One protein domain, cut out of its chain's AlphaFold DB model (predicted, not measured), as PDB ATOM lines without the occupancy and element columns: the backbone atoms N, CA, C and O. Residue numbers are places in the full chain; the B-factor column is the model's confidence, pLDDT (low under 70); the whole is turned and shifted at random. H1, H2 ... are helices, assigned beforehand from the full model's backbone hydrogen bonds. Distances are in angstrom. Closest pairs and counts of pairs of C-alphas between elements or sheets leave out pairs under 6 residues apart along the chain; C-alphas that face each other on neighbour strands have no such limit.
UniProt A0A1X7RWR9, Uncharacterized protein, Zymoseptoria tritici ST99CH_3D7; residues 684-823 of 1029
ATOM      1  N   PHE A 684      14.243 -48.435 -32.198       92.44
ATOM      2  CA  PHE A 684      14.757 -47.297 -32.959       92.44
ATOM      3  C   PHE A 684      14.360 -45.978 -32.297       92.44
ATOM      4  O   PHE A 684      13.203 -45.782 -31.922       92.44
ATOM      5  N   GLU A 685      15.307 -45.050 -32.221       90.88
ATOM      6  CA  GLU A 685      15.007 -43.647 -31.933       90.88
ATOM      7  C   GLU A 685      14.805 -42.864 -33.239       90.88
ATOM      8  O   GLU A 685      15.056 -43.364 -34.336       90.88
ATOM      9  N   ILE A 686      14.328 -41.620 -33.149       89.81
ATOM     10  CA  ILE A 686      13.952 -40.813 -34.326       89.81
ATOM     11  C   ILE A 686      15.138 -40.614 -35.292       89.81
ATOM     12  O   ILE A 686      14.928 -40.581 -36.504       89.81
ATOM     13  N   GLY A 687      16.380 -40.576 -34.790       89.06
ATOM     14  CA  GLY A 687      17.585 -40.548 -35.628       89.06
ATOM     15  C   GLY A 687      17.857 -41.852 -36.392       89.06
ATOM     16  O   GLY A 687      18.489 -41.815 -37.441       89.06
ATOM     17  N   ASP A 688      17.366 -43.001 -35.919       91.94
ATOM     18  CA  ASP A 688      17.468 -44.274 -36.646       91.94
ATOM     19  C   ASP A 688      16.445 -44.366 -37.782       91.94
ATOM     20  O   ASP A 688      16.777 -44.840 -38.865       91.94
ATOM     21  N   PHE A 689      15.224 -43.863 -37.567       92.06
ATOM     22  CA  PHE A 689      14.236 -43.718 -38.641       92.06
ATOM     23  C   PHE A 689      14.696 -42.705 -39.700       92.06
ATOM     24  O   PHE A 689      14.585 -42.988 -40.890       92.06
ATOM     25  N   TYR A 690      15.259 -41.565 -39.280       93.12
ATOM     26  CA  TYR A 690      15.810 -40.558 -40.192       93.12
ATOM     27  C   TYR A 690      16.889 -41.143 -41.111       93.12
ATOM     28  O   TYR A 690      16.760 -41.042 -42.332       93.12
ATOM     29  N   ASP A 691      17.905 -41.802 -40.545       91.69
ATOM     30  CA  ASP A 691      18.990 -42.398 -41.332       91.69
ATOM     31  C   ASP A 691      18.457 -43.478 -42.299       91.69
ATOM     32  O   ASP A 691      18.909 -43.549 -43.439       91.69
ATOM     33  N   VAL A 692      17.448 -44.277 -41.909       92.88
ATOM     34  CA  VAL A 692      16.803 -45.232 -42.836       92.88
ATOM     35  C   VAL A 692      16.097 -44.526 -43.995       92.88
ATOM     36  O   VAL A 692      16.238 -44.971 -45.132       92.88
ATOM     37  N   PHE A 693      15.320 -43.469 -43.739       93.62
ATOM     38  CA  PHE A 693      14.578 -42.777 -44.801       93.62
ATOM     39  C   PHE A 693      15.508 -42.045 -45.764       93.62
ATOM     40  O   PHE A 693      15.276 -42.094 -46.970       93.62
ATOM     41  N   THR A 694      16.569 -41.450 -45.221       92.50
ATOM     42  CA  THR A 694      17.655 -40.810 -45.968       92.50
ATOM     43  C   THR A 694      18.316 -41.830 -46.899       92.50
ATOM     44  O   THR A 694      18.219 -41.690 -48.114       92.50
ATOM     45  N   GLU A 695      18.833 -42.947 -46.361       92.88
ATOM     46  CA  GLU A 695      19.443 -44.003 -47.184       92.88
ATOM     47  C   GLU A 695      18.482 -44.553 -48.261       92.88
ATOM     48  O   GLU A 695      18.915 -44.821 -49.382       92.88
ATOM     49  N   ILE A 696      17.183 -44.720 -47.950       92.25
ATOM     50  CA  ILE A 696      16.175 -45.152 -48.936       92.25
ATOM     51  C   ILE A 696      16.055 -44.125 -50.066       92.25
ATOM     52  O   ILE A 696      16.230 -44.505 -51.221       92.25
ATOM     53  N   HIS A 697      15.764 -42.854 -49.774       91.50
ATOM     54  CA  HIS A 697      15.459 -41.884 -50.830       91.50
ATOM     55  C   HIS A 697      16.689 -41.333 -51.559       91.50
ATOM     56  O   HIS A 697      16.530 -40.759 -52.629       91.50
ATOM     57  N   GLU A 698      17.894 -41.455 -50.998       92.88
ATOM     58  CA  GLU A 698      19.150 -41.097 -51.678       92.88
ATOM     59  C   GLU A 698      19.637 -42.214 -52.611       92.88
ATOM     60  O   GLU A 698      20.389 -41.959 -53.545       92.88
ATOM     61  N   SER A 699      19.161 -43.453 -52.427       89.50
ATOM     62  CA  SER A 699      19.493 -44.561 -53.334       89.50
ATOM     63  C   SER A 699      18.768 -44.530 -54.694       89.50
ATOM     64  O   SER A 699      19.075 -45.358 -55.555       89.50
ATOM     65  N   PHE A 700      17.876 -43.564 -54.939       89.38
ATOM     66  CA  PHE A 700      17.177 -43.385 -56.220       89.38
ATOM     67  C   PHE A 700      17.235 -41.921 -56.666       89.38
ATOM     68  O   PHE A 700      16.845 -41.036 -55.905       89.38
ATOM     69  N   GLU A 701      17.703 -41.666 -57.892       83.25
ATOM     70  CA  GLU A 701      17.691 -40.315 -58.473       83.25
ATOM     71  C   GLU A 701      16.256 -39.887 -58.823       83.25
ATOM     72  O   GLU A 701      15.748 -38.899 -58.281       83.25
ATOM     73  N   ASP A 702      15.571 -40.689 -59.645       87.06
ATOM     74  CA  ASP A 702      14.116 -40.642 -59.767       87.06
ATOM     75  C   ASP A 702      13.482 -41.411 -58.604       87.06
ATOM     76  O   ASP A 702      13.654 -42.618 -58.436       87.06
ATOM     77  N   VAL A 703      12.752 -40.670 -57.779       84.19
ATOM     78  CA  VAL A 703      12.157 -41.150 -56.534       84.19
ATOM     79  C   VAL A 703      10.701 -41.578 -56.735       84.19
ATOM     80  O   VAL A 703      10.175 -42.359 -55.940       84.19
ATOM     81  N   ASP A 704      10.061 -41.116 -57.805       84.94
ATOM     82  CA  ASP A 704       8.658 -41.388 -58.105       84.94
ATOM     83  C   ASP A 704       8.512 -42.587 -59.079       84.94
ATOM     84  O   ASP A 704       7.402 -43.007 -59.397       84.94
ATOM     85  N   LYS A 705       9.638 -43.224 -59.449       86.06
ATOM     86  CA  LYS A 705       9.721 -44.448 -60.262       86.06
ATOM     87  C   LYS A 705       9.117 -45.694 -59.600       86.06
ATOM     88  O   LYS A 705       9.439 -46.067 -58.463       86.06
ATOM     89  N   GLU A 706       8.310 -46.413 -60.373       85.25
ATOM     90  CA  GLU A 706       7.773 -47.724 -60.008       85.25
ATOM     91  C   GLU A 706       8.639 -48.893 -60.507       85.25
ATOM     92  O   GLU A 706       9.281 -48.839 -61.555       85.25
ATOM     93  N   TYR A 707       8.622 -49.986 -59.744       82.31
ATOM     94  CA  TYR A 707       9.264 -51.259 -60.048       82.31
ATOM     95  C   TYR A 707       8.270 -52.403 -59.808       82.31
ATOM     96  O   TYR A 707       7.600 -52.455 -58.774       82.31
ATOM     97  N   HIS A 708       8.262 -53.401 -60.701       69.06
ATOM     98  CA  HIS A 708       7.353 -54.564 -60.682       69.06
ATOM     99  C   HIS A 708       7.287 -55.326 -59.334       69.06
ATOM    100  O   HIS A 708       6.312 -56.012 -59.037       69.06
ATOM    101  N   ASN A 709       8.307 -55.197 -58.477       77.56
ATOM    102  CA  ASN A 709       8.229 -55.621 -57.080       77.56
ATOM    103  C   ASN A 709       8.825 -54.559 -56.143       77.56
ATOM    104  O   ASN A 709       9.841 -54.795 -55.485       77.56
ATOM    105  N   GLN A 710       8.171 -53.396 -56.069       75.31
ATOM    106  CA  GLN A 710       8.499 -52.255 -55.199       75.31
ATOM    107  C   GLN A 710       8.868 -52.668 -53.760       75.31
ATOM    108  O   GLN A 710       9.782 -52.119 -53.148       75.31
ATOM    109  N   ILE A 711       8.200 -53.699 -53.232       72.69
ATOM    110  CA  ILE A 711       8.399 -54.242 -51.882       72.69
ATOM    111  C   ILE A 711       9.758 -54.936 -51.684       72.69
ATOM    112  O   ILE A 711      10.260 -54.946 -50.559       72.69
ATOM    113  N   ASN A 712      10.343 -55.534 -52.723       77.25
ATOM    114  CA  ASN A 712      11.628 -56.235 -52.635       77.25
ATOM    115  C   ASN A 712      12.760 -55.456 -53.316       77.25
ATOM    116  O   ASN A 712      13.839 -55.344 -52.732       77.25
ATOM    117  N   VAL A 713      12.504 -54.915 -54.515       85.06
ATOM    118  CA  VAL A 713      13.493 -54.226 -55.359       85.06
ATOM    119  C   VAL A 713      14.046 -53.003 -54.640       85.06
ATOM    120  O   VAL A 713      15.264 -52.921 -54.465       85.06
ATOM    121  N   VAL A 714      13.173 -52.126 -54.122       87.88
ATOM    122  CA  VAL A 714      13.577 -50.868 -53.472       87.88
ATOM    123  C   VAL A 714      14.592 -51.133 -52.359       87.88
ATOM    124  O   VAL A 714      15.737 -50.698 -52.434       87.88
ATOM    125  N   TYR A 715      14.235 -51.948 -51.361       89.19
ATOM    126  CA  TYR A 715      15.133 -52.201 -50.231       89.19
ATOM    127  C   TYR A 715      16.345 -53.078 -50.581       89.19
ATOM    128  O   TYR A 715      17.283 -53.122 -49.783       89.19
ATOM    129  N   SER A 716      16.361 -53.768 -51.732       87.38
ATOM    130  CA  SER A 716      17.586 -54.389 -52.253       87.38
ATOM    131  C   SER A 716      18.528 -53.387 -52.916       87.38
ATOM    132  O   SER A 716      19.706 -53.403 -52.578       87.38
ATOM    133  N   VAL A 717      18.028 -52.467 -53.747       88.75
ATOM    134  CA  VAL A 717      18.845 -51.408 -54.364       88.75
ATOM    135  C   VAL A 717      19.392 -50.466 -53.289       88.75
ATOM    136  O   VAL A 717      20.597 -50.229 -53.246       88.75
ATOM    137  N   THR A 718      18.566 -50.059 -52.318       89.94
ATOM    138  CA  THR A 718      19.031 -49.324 -51.129       89.94
ATOM    139  C   THR A 718      20.086 -50.100 -50.339       89.94
ATOM    140  O   THR A 718      21.024 -49.504 -49.809       89.94
ATOM    141  N   ALA A 719      19.956 -51.427 -50.227       88.56
ATOM    142  CA  ALA A 719      20.959 -52.242 -49.552       88.56
ATOM    143  C   ALA A 719      22.280 -52.314 -50.338       88.56
ATOM    144  O   ALA A 719      23.332 -52.278 -49.708       88.56
ATOM    145  N   MET A 720      22.230 -52.375 -51.672       86.31
ATOM    146  CA  MET A 720      23.406 -52.432 -52.547       86.31
ATOM    147  C   MET A 720      24.150 -51.095 -52.615       86.31
ATOM    148  O   MET A 720      25.349 -51.076 -52.364       86.31
ATOM    149  N   LYS A 721      23.449 -49.975 -52.858       87.75
ATOM    150  CA  LYS A 721      24.057 -48.629 -52.940       87.75
ATOM    151  C   LYS A 721      24.646 -48.122 -51.608       87.75
ATOM    152  O   LYS A 721      25.453 -47.204 -51.625       87.75
ATOM    153  N   ASN A 722      24.295 -48.719 -50.462       87.00
ATOM    154  CA  ASN A 722      24.783 -48.308 -49.135       87.00
ATOM    155  C   ASN A 722      25.591 -49.421 -48.415       87.00
ATOM    156  O   ASN A 722      25.186 -49.863 -47.331       87.00
ATOM    157  N   PRO A 723      26.723 -49.923 -48.950       80.81
ATOM    158  CA  PRO A 723      27.419 -51.091 -48.388       80.81
ATOM    159  C   PRO A 723      27.958 -50.860 -46.961       80.81
ATOM    160  O   PRO A 723      27.926 -51.781 -46.138       80.81
ATOM    161  N   ALA A 724      28.349 -49.620 -46.633       80.06
ATOM    162  CA  ALA A 724      28.728 -49.177 -45.285       80.06
ATOM    163  C   ALA A 724      27.541 -49.007 -44.309       80.06
ATOM    164  O   ALA A 724      27.742 -48.697 -43.137       80.06
ATOM    165  N   SER A 725      26.288 -49.196 -44.731       85.56
ATOM    166  CA  SER A 725      25.156 -48.975 -43.827       85.56
ATOM    167  C   SER A 725      25.169 -49.924 -42.627       85.56
ATOM    168  O   SER A 725      25.194 -51.154 -42.758       85.56
ATOM    169  N   ARG A 726      24.985 -49.345 -41.436       82.81
ATOM    170  CA  ARG A 726      24.709 -50.061 -40.180       82.81
ATOM    171  C   ARG A 726      23.481 -50.980 -40.256       82.81
ATOM    172  O   ARG A 726      23.412 -51.967 -39.523       82.81
ATOM    173  N   PHE A 727      22.542 -50.728 -41.170       85.19
ATOM    174  CA  PHE A 727      21.388 -51.601 -41.416       85.19
ATOM    175  C   PHE A 727      21.743 -52.823 -42.285       85.19
ATOM    176  O   PHE A 727      21.127 -53.881 -42.132       85.19
ATOM    177  N   ASN A 728      22.792 -52.736 -43.112       80.62
ATOM    178  CA  ASN A 728      23.349 -53.827 -43.930       80.62
ATOM    179  C   ASN A 728      24.284 -54.783 -43.155       80.62
ATOM    180  O   ASN A 728      24.995 -55.604 -43.744       80.62
ATOM    181  N   LEU A 729      24.266 -54.727 -41.819       69.12
ATOM    182  CA  LEU A 729      25.075 -55.591 -40.956       69.12
ATOM    183  C   LEU A 729      24.434 -56.951 -40.614       69.12
ATOM    184  O   LEU A 729      24.997 -57.722 -39.838       69.12
ATOM    185  N   THR A 730      23.241 -57.247 -41.135       69.31
ATOM    186  CA  THR A 730      22.551 -58.528 -40.911       69.31
ATOM    187  C   THR A 730      21.755 -58.943 -42.148       69.31
ATOM    188  O   THR A 730      21.247 -58.074 -42.857       69.31
ATOM    189  N   ALA A 731      21.499 -60.248 -42.318       70.56
ATOM    190  CA  ALA A 731      20.582 -60.828 -43.321       70.56
ATOM    191  C   ALA A 731      19.088 -60.433 -43.136       70.56
ATOM    192  O   ALA A 731      18.164 -61.144 -43.524       70.56
ATOM    193  N   ARG A 732      18.830 -59.302 -42.472       79.31
ATOM    194  CA  ARG A 732      17.522 -58.681 -42.237       79.31
ATOM    195  C   ARG A 732      17.480 -57.234 -42.730       79.31
ATOM    196  O   ARG A 732      16.463 -56.586 -42.520       79.31
ATOM    197  N   SER A 733      18.529 -56.723 -43.377       82.62
ATOM    198  CA  SER A 733      18.634 -55.324 -43.821       82.62
ATOM    199  C   SER A 733      17.408 -54.844 -44.605       82.62
ATOM    200  O   SER A 733      16.740 -53.902 -44.181       82.62
ATOM    201  N   LYS A 734      17.037 -55.574 -45.667       87.25
ATOM    202  CA  LYS A 734      15.842 -55.327 -46.494       87.25
ATOM    203  C   LYS A 734      14.565 -55.240 -45.637       87.25
ATOM    204  O   LYS A 734      13.763 -54.325 -45.791       87.25
ATOM    205  N   ALA A 735      14.418 -56.151 -44.671       88.50
ATOM    206  CA  ALA A 735      13.274 -56.208 -43.760       88.50
ATOM    207  C   ALA A 735      13.272 -55.098 -42.690       88.50
ATOM    208  O   ALA A 735      12.204 -54.650 -42.288       88.50
ATOM    209  N   ILE A 736      14.439 -54.644 -42.227       90.75
ATOM    210  CA  ILE A 736      14.569 -53.533 -41.274       90.75
ATOM    211  C   ILE A 736      14.161 -52.219 -41.946       90.75
ATOM    212  O   ILE A 736      13.338 -51.497 -41.390       90.75
ATOM    213  N   ARG A 737      14.672 -51.954 -43.159       91.12
ATOM    214  CA  ARG A 737      14.308 -50.776 -43.968       91.12
ATOM    215  C   ARG A 737      12.801 -50.720 -44.222       91.12
ATOM    216  O   ARG A 737      12.166 -49.720 -43.898       91.12
ATOM    217  N   ARG A 738      12.233 -51.832 -44.709       90.50
ATOM    218  CA  ARG A 738      10.793 -51.980 -44.955       90.50
ATOM    219  C   ARG A 738       9.961 -51.679 -43.707       90.50
ATOM    220  O   ARG A 738       9.089 -50.818 -43.747       90.50
ATOM    221  N   VAL A 739      10.241 -52.370 -42.600       92.38
ATOM    222  CA  VAL A 739       9.428 -52.240 -41.384       92.38
ATOM    223  C   VAL A 739       9.566 -50.853 -40.755       92.38
ATOM    224  O   VAL A 739       8.585 -50.346 -40.227       92.38
ATOM    225  N   ALA A 740      10.730 -50.202 -40.837       92.44
ATOM    226  CA  ALA A 740      10.888 -48.835 -40.338       92.44
ATOM    227  C   ALA A 740       9.979 -47.840 -41.085       92.44
ATOM    228  O   ALA A 740       9.353 -46.993 -40.443       92.44
ATOM    229  N   LEU A 741       9.853 -47.979 -42.411       92.31
ATOM    230  CA  LEU A 741       8.937 -47.166 -43.214       92.31
ATOM    231  C   LEU A 741       7.468 -47.497 -42.906       92.31
ATOM    232  O   LEU A 741       6.702 -46.598 -42.571       92.31
ATOM    233  N   GLU A 742       7.087 -48.777 -42.923       91.81
ATOM    234  CA  GLU A 742       5.711 -49.215 -42.628       91.81
ATOM    235  C   GLU A 742       5.253 -48.836 -41.206       91.81
ATOM    236  O   GLU A 742       4.105 -48.435 -41.013       91.81
ATOM    237  N   THR A 743       6.144 -48.905 -40.209       92.69
ATOM    238  CA  THR A 743       5.873 -48.443 -38.840       92.69
ATOM    239  C   THR A 743       5.665 -46.930 -38.790       92.69
ATOM    240  O   THR A 743       4.710 -46.487 -38.156       92.69
ATOM    241  N   ALA A 744       6.492 -46.126 -39.462       90.62
ATOM    242  CA  ALA A 744       6.312 -44.674 -39.455       90.62
ATOM    243  C   ALA A 744       5.030 -44.240 -40.183       90.62
ATOM    244  O   ALA A 744       4.255 -43.466 -39.627       90.62
ATOM    245  N   LEU A 745       4.750 -44.799 -41.366       90.06
ATOM    246  CA  LEU A 745       3.514 -44.541 -42.121       90.06
ATOM    247  C   LEU A 745       2.244 -44.845 -41.312       90.06
ATOM    248  O   LEU A 745       1.232 -44.162 -41.462       90.06
ATOM    249  N   LYS A 746       2.291 -45.875 -40.459       89.31
ATOM    250  CA  LYS A 746       1.142 -46.348 -39.681       89.31
ATOM    251  C   LYS A 746       0.990 -45.661 -38.322       89.31
ATOM    252  O   LYS A 746      -0.131 -45.339 -37.929       89.31
ATOM    253  N   ASP A 747       2.086 -45.499 -37.586       86.44
ATOM    254  CA  ASP A 747       2.050 -45.145 -36.163       86.44
ATOM    255  C   ASP A 747       2.401 -43.660 -35.895       86.44
ATOM    256  O   ASP A 747       2.123 -43.158 -34.802       86.44
ATOM    257  N   TRP A 748       2.965 -42.915 -36.863       88.31
ATOM    258  CA  TRP A 748       3.324 -41.499 -36.674       88.31
ATOM    259  C   TRP A 748       2.167 -40.545 -37.004       88.31
ATOM    260  O   TRP A 748       1.713 -40.424 -38.142       88.31
ATOM    261  N   LYS A 749       1.725 -39.775 -36.004       83.38
ATOM    262  CA  LYS A 749       0.708 -38.728 -36.173       83.38
ATOM    263  C   LYS A 749       1.348 -37.447 -36.722       83.38
ATOM    264  O   LYS A 749       1.949 -36.673 -35.987       83.38
ATOM    265  N   ILE A 750       1.226 -37.231 -38.031       83.44
ATOM    266  CA  ILE A 750       1.733 -36.030 -38.711       83.44
ATOM    267  C   ILE A 750       0.690 -34.904 -38.619       83.44
ATOM    268  O   ILE A 750      -0.180 -34.773 -39.480       83.44
ATOM    269  N   ASP A 751       0.806 -34.047 -37.601       75.94
ATOM    270  CA  ASP A 751      -0.133 -32.932 -37.358       75.94
ATOM    271  C   ASP A 751      -0.176 -31.894 -38.498       75.94
ATOM    272  O   ASP A 751      -1.142 -31.148 -38.677       75.94
ATOM    273  N   SER A 752       0.888 -31.819 -39.305       83.56
ATOM    274  CA  SER A 752       0.978 -30.853 -40.396       83.56
ATOM    275  C   SER A 752       0.232 -31.343 -41.638       83.56
ATOM    276  O   SER A 752       0.783 -32.089 -42.449       83.56
ATOM    277  N   LYS A 753      -0.990 -30.832 -41.851       82.50
ATOM    278  CA  LYS A 753      -1.826 -31.101 -43.044       82.50
ATOM    279  C   LYS A 753      -1.065 -30.998 -44.381       82.50
ATOM    280  O   LYS A 753      -1.327 -31.783 -45.284       82.50
ATOM    281  N   LYS A 754      -0.093 -30.075 -44.506       85.69
ATOM    282  CA  LYS A 754       0.749 -29.924 -45.715       85.69
ATOM    283  C   LYS A 754       1.731 -31.086 -45.921       85.69
ATOM    284  O   LYS A 754       2.036 -31.400 -47.065       85.69
ATOM    285  N   PHE A 755       2.232 -31.709 -44.853       84.31
ATOM    286  CA  PHE A 755       3.040 -32.928 -44.967       84.31
ATOM    287  C   PHE A 755       2.166 -34.150 -45.192       84.31
ATOM    288  O   PHE A 755       2.486 -34.924 -46.083       84.31
ATOM    289  N   LYS A 756       1.036 -34.268 -44.478       85.31
ATOM    290  CA  LYS A 756       0.096 -35.362 -44.718       85.31
ATOM    291  C   LYS A 756      -0.351 -35.408 -46.186       85.31
ATOM    292  O   LYS A 756      -0.105 -36.417 -46.825       85.31
ATOM    293  N   ARG A 757      -0.823 -34.297 -46.775       86.44
ATOM    294  CA  ARG A 757      -1.191 -34.279 -48.207       86.44
ATOM    295  C   ARG A 757      -0.038 -34.696 -49.129       86.44
ATOM    296  O   ARG A 757      -0.285 -35.337 -50.130       86.44
ATOM    297  N   ARG A 758       1.217 -34.353 -48.809       87.44
ATOM    298  CA  ARG A 758       2.381 -34.772 -49.614       87.44
ATOM    299  C   ARG A 758       2.757 -36.241 -49.434       87.44
ATOM    300  O   ARG A 758       3.397 -36.778 -50.321       87.44
ATOM    301  N   LEU A 759       2.399 -36.849 -48.307       89.50
ATOM    302  CA  LEU A 759       2.586 -38.273 -48.043       89.50
ATOM    303  C   LEU A 759       1.458 -39.091 -48.683       89.50
ATOM    304  O   LEU A 759       1.725 -40.107 -49.304       89.50
ATOM    305  N   ASP A 760       0.222 -38.586 -48.611       86.62
ATOM    306  CA  ASP A 760      -0.947 -39.127 -49.316       86.62
ATOM    307  C   ASP A 760      -0.797 -39.010 -50.858       86.62
ATOM    308  O   ASP A 760      -1.446 -39.746 -51.586       86.62
ATOM    309  N   GLN A 761       0.049 -38.089 -51.351       89.12
ATOM    310  CA  GLN A 761       0.433 -37.920 -52.768       89.12
ATOM    311  C   GLN A 761       1.718 -38.683 -53.158       89.12
ATOM    312  O   GLN A 761       2.183 -38.536 -54.284       89.12
ATOM    313  N   ALA A 762       2.341 -39.424 -52.236       87.62
ATOM    314  CA  ALA A 762       3.575 -40.166 -52.483       87.62
ATOM    315  C   ALA A 762       3.258 -41.664 -52.530       87.62
ATOM    316  O   ALA A 762       3.147 -42.313 -51.490       87.62
ATOM    317  N   GLU A 763       3.089 -42.214 -53.729       84.81
ATOM    318  CA  GLU A 763       2.662 -43.610 -53.899       84.81
ATOM    319  C   GLU A 763       3.847 -44.586 -53.768       84.81
ATOM    320  O   GLU A 763       3.707 -45.671 -53.195       84.81
ATOM    321  N   THR A 764       5.057 -44.161 -54.154       91.00
ATOM    322  CA  THR A 764       6.272 -44.977 -54.036       91.00
ATOM    323  C   THR A 764       6.895 -44.942 -52.621       91.00
ATOM    324  O   THR A 764       6.910 -43.900 -51.955       91.00
ATOM    325  N   PRO A 765       7.508 -46.047 -52.145       91.19
ATOM    326  CA  PRO A 765       8.260 -46.062 -50.887       91.19
ATOM    327  C   PRO A 765       9.446 -45.076 -50.824       91.19
ATOM    328  O   PRO A 765       9.638 -44.476 -49.762       91.19
ATOM    329  N   PRO A 766      10.228 -44.837 -51.902       92.81
ATOM    330  CA  PRO A 766      11.228 -43.769 -51.914       92.81
ATOM    331  C   PRO A 766      10.621 -42.368 -51.738       92.81
ATOM    332  O   PRO A 766      11.153 -41.573 -50.957       92.81
ATOM    333  N   ALA A 767       9.482 -42.062 -52.374       91.69
ATOM    334  CA  ALA A 767       8.807 -40.771 -52.220       91.69
ATOM    335  C   ALA A 767       8.267 -40.581 -50.796       91.69
ATOM    336  O   ALA A 767       8.466 -39.528 -50.179       91.69
ATOM    337  N   GLN A 768       7.675 -41.630 -50.224       91.75
ATOM    338  CA  GLN A 768       7.228 -41.662 -48.830       91.75
ATOM    339  C   GLN A 768       8.393 -41.401 -47.864       91.75
ATOM    340  O   GLN A 768       8.285 -40.545 -46.980       91.75
ATOM    341  N   ALA A 769       9.540 -42.057 -48.074       93.50
ATOM    342  CA  ALA A 769      10.758 -41.814 -47.306       93.50
ATOM    343  C   ALA A 769      11.258 -40.358 -47.444       93.50
ATOM    344  O   ALA A 769      11.536 -39.713 -46.434       93.50
ATOM    345  N   LYS A 770      11.282 -39.791 -48.661       93.69
ATOM    346  CA  LYS A 770      11.671 -38.389 -48.950       93.69
ATOM    347  C   LYS A 770      10.759 -37.360 -48.273       93.69
ATOM    348  O   LYS A 770      11.222 -36.294 -47.858       93.69
ATOM    349  N   VAL A 771       9.467 -37.658 -48.129       92.56
ATOM    350  CA  VAL A 771       8.514 -36.804 -47.398       92.56
ATOM    351  C   VAL A 771       8.702 -36.919 -45.881       92.56
ATOM    352  O   VAL A 771       8.636 -35.897 -45.191       92.56
ATOM    353  N   LEU A 772       8.978 -38.120 -45.362       91.81
ATOM    354  CA  LEU A 772       9.221 -38.359 -43.935       91.81
ATOM    355  C   LEU A 772      10.566 -37.785 -43.457       91.81
ATOM    356  O   LEU A 772      10.587 -37.110 -42.428       91.81
ATOM    357  N   ALA A 773      11.658 -37.954 -44.208       92.38
ATOM    358  CA  ALA A 773      12.963 -37.354 -43.899       92.38
ATOM    359  C   ALA A 773      12.857 -35.820 -43.774       92.38
ATOM    360  O   ALA A 773      13.134 -35.257 -42.710       92.38
ATOM    361  N   ARG A 774      12.268 -35.163 -44.786       91.38
ATOM    362  CA  ARG A 774      12.006 -33.709 -44.790       91.38
ATOM    363  C   ARG A 774      11.039 -33.237 -43.703       91.38
ATOM    364  O   ARG A 774      11.048 -32.059 -43.333       91.38
ATOM    365  N   TRP A 775      10.182 -34.116 -43.181       91.12
ATOM    366  CA  TRP A 775       9.370 -33.807 -42.003       91.12
ATOM    367  C   TRP A 775      10.238 -33.773 -40.740       91.12
ATOM    368  O   TRP A 775      10.167 -32.798 -39.988       91.12
ATOM    369  N   ILE A 776      11.104 -34.772 -40.547       89.94
ATOM    370  CA  ILE A 776      12.033 -34.848 -39.410       89.94
ATOM    371  C   ILE A 776      13.016 -33.660 -39.429       89.94
ATOM    372  O   ILE A 776      13.137 -32.961 -38.420       89.94
ATOM    373  N   GLU A 777      13.647 -33.352 -40.568       90.62
ATOM    374  CA  GLU A 777      14.509 -32.164 -40.746       90.62
ATOM    375  C   GLU A 777      13.834 -30.885 -40.227       90.62
ATOM    376  O   GLU A 777      14.409 -30.121 -39.442       90.62
ATOM    377  N   LYS A 778      12.572 -30.672 -40.627       90.00
ATOM    378  CA  LYS A 778      11.794 -29.481 -40.279       90.00
ATOM    379  C   LYS A 778      11.445 -29.403 -38.790       90.00
ATOM    380  O   LYS A 778      11.322 -28.289 -38.274       90.00
ATOM    381  N   GLN A 779      11.290 -30.538 -38.106       85.19
ATOM    382  CA  GLN A 779      11.079 -30.569 -36.654       85.19
ATOM    383  C   GLN A 779      12.369 -30.225 -35.888       85.19
ATOM    384  O   GLN A 779      12.322 -29.517 -34.881       85.19
ATOM    385  N   TYR A 780      13.533 -30.677 -36.371       84.19
ATOM    386  CA  TYR A 780      14.795 -30.582 -35.623       84.19
ATOM    387  C   TYR A 780      15.694 -29.388 -35.989       84.19
ATOM    388  O   TYR A 780      16.546 -29.036 -35.171       84.19
ATOM    389  N   LYS A 781      15.495 -28.745 -37.152       78.62
ATOM    390  CA  LYS A 781      16.107 -27.465 -37.588       78.62
ATOM    391  C   LYS A 781      17.571 -27.282 -37.159       78.62
ATOM    392  O   LYS A 781      17.867 -26.573 -36.200       78.62
ATOM    393  N   GLY A 782      18.490 -27.949 -37.855       72.44
ATOM    394  CA  GLY A 782      19.934 -27.851 -37.595       72.44
ATOM    395  C   GLY A 782      20.452 -28.709 -36.432       72.44
ATOM    396  O   GLY A 782      21.652 -28.929 -36.334       72.44
ATOM    397  N   ARG A 783      19.581 -29.291 -35.593       80.25
ATOM    398  CA  ARG A 783      19.978 -30.240 -34.529       80.25
ATOM    399  C   ARG A 783      19.966 -31.712 -34.975       80.25
ATOM    400  O   ARG A 783      19.807 -32.603 -34.148       80.25
ATOM    401  N   LEU A 784      20.159 -31.974 -36.270       78.19
ATOM    402  CA  LEU A 784      20.191 -33.323 -36.868       78.19
ATOM    403  C   LEU A 784      21.298 -34.215 -36.273       78.19
ATOM    404  O   LEU A 784      21.057 -35.369 -35.919       78.19
ATOM    405  N   HIS A 785      22.491 -33.659 -36.052       71.38
ATOM    406  CA  HIS A 785      23.596 -34.374 -35.397       71.38
ATOM    407  C   HIS A 785      23.350 -34.646 -33.900       71.38
ATOM    408  O   HIS A 785      23.995 -35.515 -33.326       71.38
ATOM    409  N   ALA A 786      22.399 -33.943 -33.273       78.81
ATOM    410  CA  ALA A 786      21.991 -34.158 -31.882       78.81
ATOM    411  C   ALA A 786      20.781 -35.107 -31.743       78.81
ATOM    412  O   ALA A 786      20.263 -35.284 -30.640       78.81
ATOM    413  N   MET A 787      20.314 -35.719 -32.839       85.00
ATOM    414  CA  MET A 787      19.324 -36.795 -32.776       85.00
ATOM    415  C   MET A 787      19.936 -38.040 -32.139       85.00
ATOM    416  O   MET A 787      20.943 -38.568 -32.619       85.00
ATOM    417  N   ALA A 788      19.280 -38.526 -31.088       85.25
ATOM    418  CA  ALA A 788      19.620 -39.788 -30.459       85.25
ATOM    419  C   ALA A 788      19.338 -40.973 -31.412       85.25
ATOM    420  O   ALA A 788      18.443 -40.916 -32.267       85.25
ATOM    421  N   ARG A 789      20.195 -41.992 -31.309       89.00
ATOM    422  CA  ARG A 789      20.291 -43.181 -32.165       89.00
ATOM    423  C   ARG A 789      20.678 -44.355 -31.268       89.00
ATOM    424  O   ARG A 789      21.609 -44.223 -30.471       89.00
ATOM    425  N   THR A 790      20.032 -45.505 -31.425       86.44
ATOM    426  CA  THR A 790      20.304 -46.714 -30.620       86.44
ATOM    427  C   THR A 790      20.762 -47.900 -31.463       86.44
ATOM    428  O   THR A 790      21.426 -48.807 -30.946       86.44
ATOM    429  N   TYR A 791      20.420 -47.936 -32.755       85.25
ATOM    430  CA  TYR A 791      20.643 -49.129 -33.563       85.25
ATOM    431  C   TYR A 791      22.087 -49.240 -34.074       85.25
ATOM    432  O   TYR A 791      22.468 -48.629 -35.070       85.25
ATOM    433  N   MET A 792      22.892 -50.086 -33.427       79.75
ATOM    434  CA  MET A 792      24.280 -50.369 -33.835       79.75
ATOM    435  C   MET A 792      25.144 -49.102 -33.973       79.75
ATOM    436  O   MET A 792      25.860 -48.922 -34.956       79.75
ATOM    437  N   THR A 793      25.099 -48.232 -32.962       82.62
ATOM    438  CA  THR A 793      25.873 -46.980 -32.901       82.62
ATOM    439  C   THR A 793      27.381 -47.170 -33.096       82.62
ATOM    440  O   THR A 793      28.016 -46.297 -33.676       82.62
ATOM    441  N   ASP A 794      27.937 -48.332 -32.721       81.06
ATOM    442  CA  ASP A 794      29.346 -48.726 -32.936       81.06
ATOM    443  C   ASP A 794      29.827 -48.668 -34.408       81.06
ATOM    444  O   ASP A 794      31.020 -48.868 -34.663       81.06
ATOM    445  N   TYR A 795      28.908 -48.483 -35.364       77.75
ATOM    446  CA  TYR A 795      29.120 -48.501 -36.819       77.75
ATOM    447  C   TYR A 795      28.886 -47.141 -37.494       77.75
ATOM    448  O   TYR A 795      29.059 -47.026 -38.703       77.75
ATOM    449  N   ILE A 796      28.476 -46.113 -36.747       82.88
ATOM    450  CA  ILE A 796      28.258 -44.771 -37.300       82.88
ATOM    451  C   ILE A 796      29.617 -44.141 -37.637       82.88
ATOM    452  O   ILE A 796      30.507 -44.116 -36.789       82.88
ATOM    453  N   GLY A 797      29.759 -43.616 -38.859       78.06
ATOM    454  CA  GLY A 797      30.978 -42.938 -39.315       78.06
ATOM    455  C   GLY A 797      32.156 -43.865 -39.628       78.06
ATOM    456  O   GLY A 797      33.294 -43.411 -39.579       78.06
ATOM    457  N   LYS A 798      31.897 -45.148 -39.914       81.62
ATOM    458  CA  LYS A 798      32.920 -46.128 -40.301       81.62
ATOM    459  C   LYS A 798      32.883 -46.448 -41.785       81.62
ATOM    460  O   LYS A 798      31.815 -46.477 -42.392       81.62
ATOM    461  N   ASP A 799      34.057 -46.734 -42.331       83.62
ATOM    462  CA  ASP A 799      34.237 -47.106 -43.731       83.62
ATOM    463  C   ASP A 799      33.737 -48.537 -44.044       83.62
ATOM    464  O   ASP A 799      33.675 -49.409 -43.171       83.62
ATOM    465  N   VAL A 800      33.419 -48.792 -45.318       77.50
ATOM    466  CA  VAL A 800      33.018 -50.094 -45.870       77.50
ATOM    467  C   VAL A 800      33.951 -51.223 -45.406       77.50
ATOM    468  O   VAL A 800      33.466 -52.249 -44.915       77.50
ATOM    469  N   TYR A 801      35.273 -51.045 -45.496       81.19
ATOM    470  CA  TYR A 801      36.251 -52.074 -45.136       81.19
ATOM    471  C   TYR A 801      36.328 -52.306 -43.624       81.19
ATOM    472  O   TYR A 801      36.400 -53.460 -43.188       81.19
ATOM    473  N   GLU A 802      36.240 -51.254 -42.799       83.56
ATOM    474  CA  GLU A 802      36.127 -51.409 -41.341       83.56
ATOM    475  C   GLU A 802      34.881 -52.218 -40.969       83.56
ATOM    476  O   GLU A 802      34.937 -53.144 -40.152       83.56
ATOM    477  N   ILE A 803      33.751 -51.898 -41.598       79.25
ATOM    478  CA  ILE A 803      32.460 -52.524 -41.333       79.25
ATOM    479  C   ILE A 803      32.471 -53.994 -41.770       79.25
ATOM    480  O   ILE A 803      32.030 -54.854 -41.000       79.25
ATOM    481  N   ILE A 804      33.043 -54.318 -42.934       79.94
ATOM    482  CA  ILE A 804      33.274 -55.701 -43.387       79.94
ATOM    483  C   ILE A 804      34.192 -56.453 -42.410       79.94
ATOM    484  O   ILE A 804      33.875 -57.578 -42.013       79.94
ATOM    485  N   ASN A 805      35.286 -55.844 -41.952       84.12
ATOM    486  CA  ASN A 805      36.189 -56.471 -40.985       84.12
ATOM    487  C   ASN A 805      35.505 -56.705 -39.626       84.12
ATOM    488  O   ASN A 805      35.652 -57.781 -39.040       84.12
ATOM    489  N   MET A 806      34.654 -55.784 -39.168       82.56
ATOM    490  CA  MET A 806      33.813 -55.985 -37.983       82.56
ATOM    491  C   MET A 806      32.738 -57.077 -38.178       82.56
ATOM    492  O   MET A 806      32.418 -57.771 -37.206       82.56
ATOM    493  N   LYS A 807      32.193 -57.282 -39.393       76.88
ATOM    494  CA  LYS A 807      31.340 -58.454 -39.708       76.88
ATOM    495  C   LYS A 807      32.150 -59.749 -39.577       76.88
ATOM    496  O   LYS A 807      31.758 -60.633 -38.810       76.88
ATOM    497  N   LYS A 808      33.309 -59.831 -40.249       82.25
ATOM    498  CA  LYS A 808      34.226 -60.991 -40.225       82.25
ATOM    499  C   LYS A 808      34.644 -61.350 -38.793       82.25
ATOM    500  O   LYS A 808      34.548 -62.512 -38.395       82.25
ATOM    501  N   GLU A 809      35.012 -60.363 -37.976       84.50
ATOM    502  CA  GLU A 809      35.429 -60.582 -36.586       84.50
ATOM    503  C   GLU A 809      34.266 -61.044 -35.680       84.50
ATOM    504  O   GLU A 809      34.442 -61.959 -34.868       84.50
ATOM    505  N   ARG A 810      33.047 -60.502 -35.855       81.75
ATOM    506  CA  ARG A 810      31.840 -60.995 -35.158       81.75
ATOM    507  C   ARG A 810      31.488 -62.431 -35.569       81.75
ATOM    508  O   ARG A 810      31.215 -63.252 -34.690       81.75
ATOM    509  N   LYS A 811      31.557 -62.763 -36.864       81.00
ATOM    510  CA  LYS A 811      31.312 -64.115 -37.408       81.00
ATOM    511  C   LYS A 811      32.354 -65.121 -36.893       81.00
ATOM    512  O   LYS A 811      31.992 -66.213 -36.454       81.00
ATOM    513  N   TRP A 812      33.628 -64.727 -36.806       85.50
ATOM    514  CA  TRP A 812      34.693 -65.525 -36.179       85.50
ATOM    515  C   TRP A 812      34.472 -65.734 -34.674       85.50
ATOM    516  O   TRP A 812      34.551 -66.871 -34.205       85.50
ATOM    517  N   LYS A 813      34.135 -64.679 -33.914       86.38
ATOM    518  CA  LYS A 813      33.799 -64.783 -32.479       86.38
ATOM    519  C   LYS A 813      32.631 -65.749 -32.253       86.38
ATOM    520  O   LYS A 813      32.742 -66.642 -31.414       86.38
ATOM    521  N   TYR A 814      31.570 -65.647 -33.057       81.12
ATOM    522  CA  TYR A 814      30.423 -66.554 -32.998       81.12
ATOM    523  C   TYR A 814      30.804 -68.010 -33.315       81.12
ATOM    524  O   TYR A 814      30.537 -68.890 -32.496       81.12
ATOM    525  N   ARG A 815      31.512 -68.277 -34.426       83.38
ATOM    526  CA  ARG A 815      32.014 -69.628 -34.768       83.38
ATOM    527  C   ARG A 815      32.909 -70.202 -33.661       83.38
ATOM    528  O   ARG A 815      32.785 -71.376 -33.312       83.38
ATOM    529  N   LYS A 816      33.773 -69.376 -33.062       87.94
ATOM    530  CA  LYS A 816      34.664 -69.755 -31.952       87.94
ATOM    531  C   LYS A 816      33.883 -70.120 -30.686       87.94
ATOM    532  O   LYS A 816      34.233 -71.097 -30.026       87.94
ATOM    533  N   ASP A 817      32.816 -69.394 -30.364       84.38
ATOM    534  CA  ASP A 817      31.963 -69.685 -29.206       84.38
ATOM    535  C   ASP A 817      31.013 -70.869 -29.445       84.38
ATOM    536  O   ASP A 817      30.815 -71.680 -28.534       84.38
ATOM    537  N   LEU A 818      30.521 -71.059 -30.672       80.75
ATOM    538  CA  LEU A 818      29.801 -72.268 -31.084       80.75
ATOM    539  C   LEU A 818      30.703 -73.506 -30.946       80.75
ATOM    540  O   LEU A 818      30.308 -74.491 -30.321       80.75
ATOM    541  N   ALA A 819      31.957 -73.423 -31.403       83.06
ATOM    542  CA  ALA A 819      32.951 -74.484 -31.246       83.06
ATOM    543  C   ALA A 819      33.296 -74.770 -29.768       83.06
ATOM    544  O   ALA A 819      33.399 -75.937 -29.384       83.06
ATOM    545  N   LYS A 820      33.412 -73.748 -28.902       84.94
ATOM    546  CA  LYS A 820      33.522 -73.955 -27.439       84.94
ATOM    547  C   LYS A 820      32.300 -74.704 -26.894       84.94
ATOM    548  O   LYS A 820      32.457 -75.644 -26.120       84.94
ATOM    549  N   ARG A 821      31.089 -74.322 -27.315       77.31
ATOM    550  CA  ARG A 821      29.816 -74.908 -26.856       77.31
ATOM    551  C   ARG A 821      29.594 -76.343 -27.353       77.31
ATOM    552  O   ARG A 821      28.963 -77.132 -26.654       77.31
ATOM    553  N   ALA A 822      30.144 -76.692 -28.515       75.88
ATOM    554  CA  ALA A 822      30.212 -78.059 -29.032       75.88
ATOM    555  C   ALA A 822      31.291 -78.909 -28.328       75.88
ATOM    556  O   ALA A 822      31.143 -80.125 -28.216       75.88
ATOM    557  N   LYS A 823      32.357 -78.285 -27.803       76.31
ATOM    558  CA  LYS A 823      33.363 -78.960 -26.962       76.31
ATOM    559  C   LYS A 823      32.859 -79.224 -25.537       76.31
ATOM    560  O   LYS A 823      33.161 -80.281 -24.995       76.31
TER     561      LYS A 823
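Overview. This is residues 684 to 823 of the 1029 residues of an uncharacterized protein of Zymoseptoria tritici ST99CH_3D7 (UniProt A0A1X7RWR9). One long helix, H7, sticks out with residues 808 to 823 from a body of mostly crossed helices, where H2, H4 and H6 pack on H1 in the middle. H5 folds against H6 as a hairpin far from H7, and the long link of residues 781 to 799 leads from H6 to H7. The printed part has 140 residues with seven named helices, H1 to H7 along the chain, and no named strand: all helix. It is only just compact, close to loose, with a radius of gyration of the C-alphas of 17.1 A, and elongated, spanning 61 by 38 by 26 A.

Arrangement. Start at H7, residues 800 to 823: it touches no helix, but is close but not clearly touching to H3, residues 726 to 729, closest at C-alphas 807 and 729, 7.0 A. Look next at H1, residues 686 to 698, which touches H6, residues 765 to 780, at C-alphas 693 and 769, 4.7 A, a steep tilt of 44 degrees, opposite ways. H4, residues 733 to 747, touches H1 with residues 737 to 741 alone, closest at C-alphas 737 and 692, 6.2 A. H2, residues 710 to 721, touches H1 about perpendicular at 89 degrees, with residues 714 to 718 alone, closest at C-alphas 718 and 696, 5.5 A. H5, residues 753 to 760, forms a helical hairpin with H6, C-alphas 759 and 768 closest at 5.8 A. Every O i to N i+4 pair is within hydrogen-bond range in H1, H4, H6 and H7; H2 has 6 of 8, H5 3 of 4, and H3 is too short for one.

Along the chain. Find C-alpha 686 at (13.952, -40.813, -34.326), where H1 begins its 18.1 A. H4 measures 20.9 A and H6 22.7 A. H7 runs 34.5 A to C-alpha 823 at (33.363, -78.960, -26.962).

Size, cuts and confidence. The farthest C-alphas, 754 and 823, are 61.8 A apart. The printed part has no cut; the links H1 to H2 and H6 to H7 are long. Confidence is under 70 at residues 708, 729 and 730.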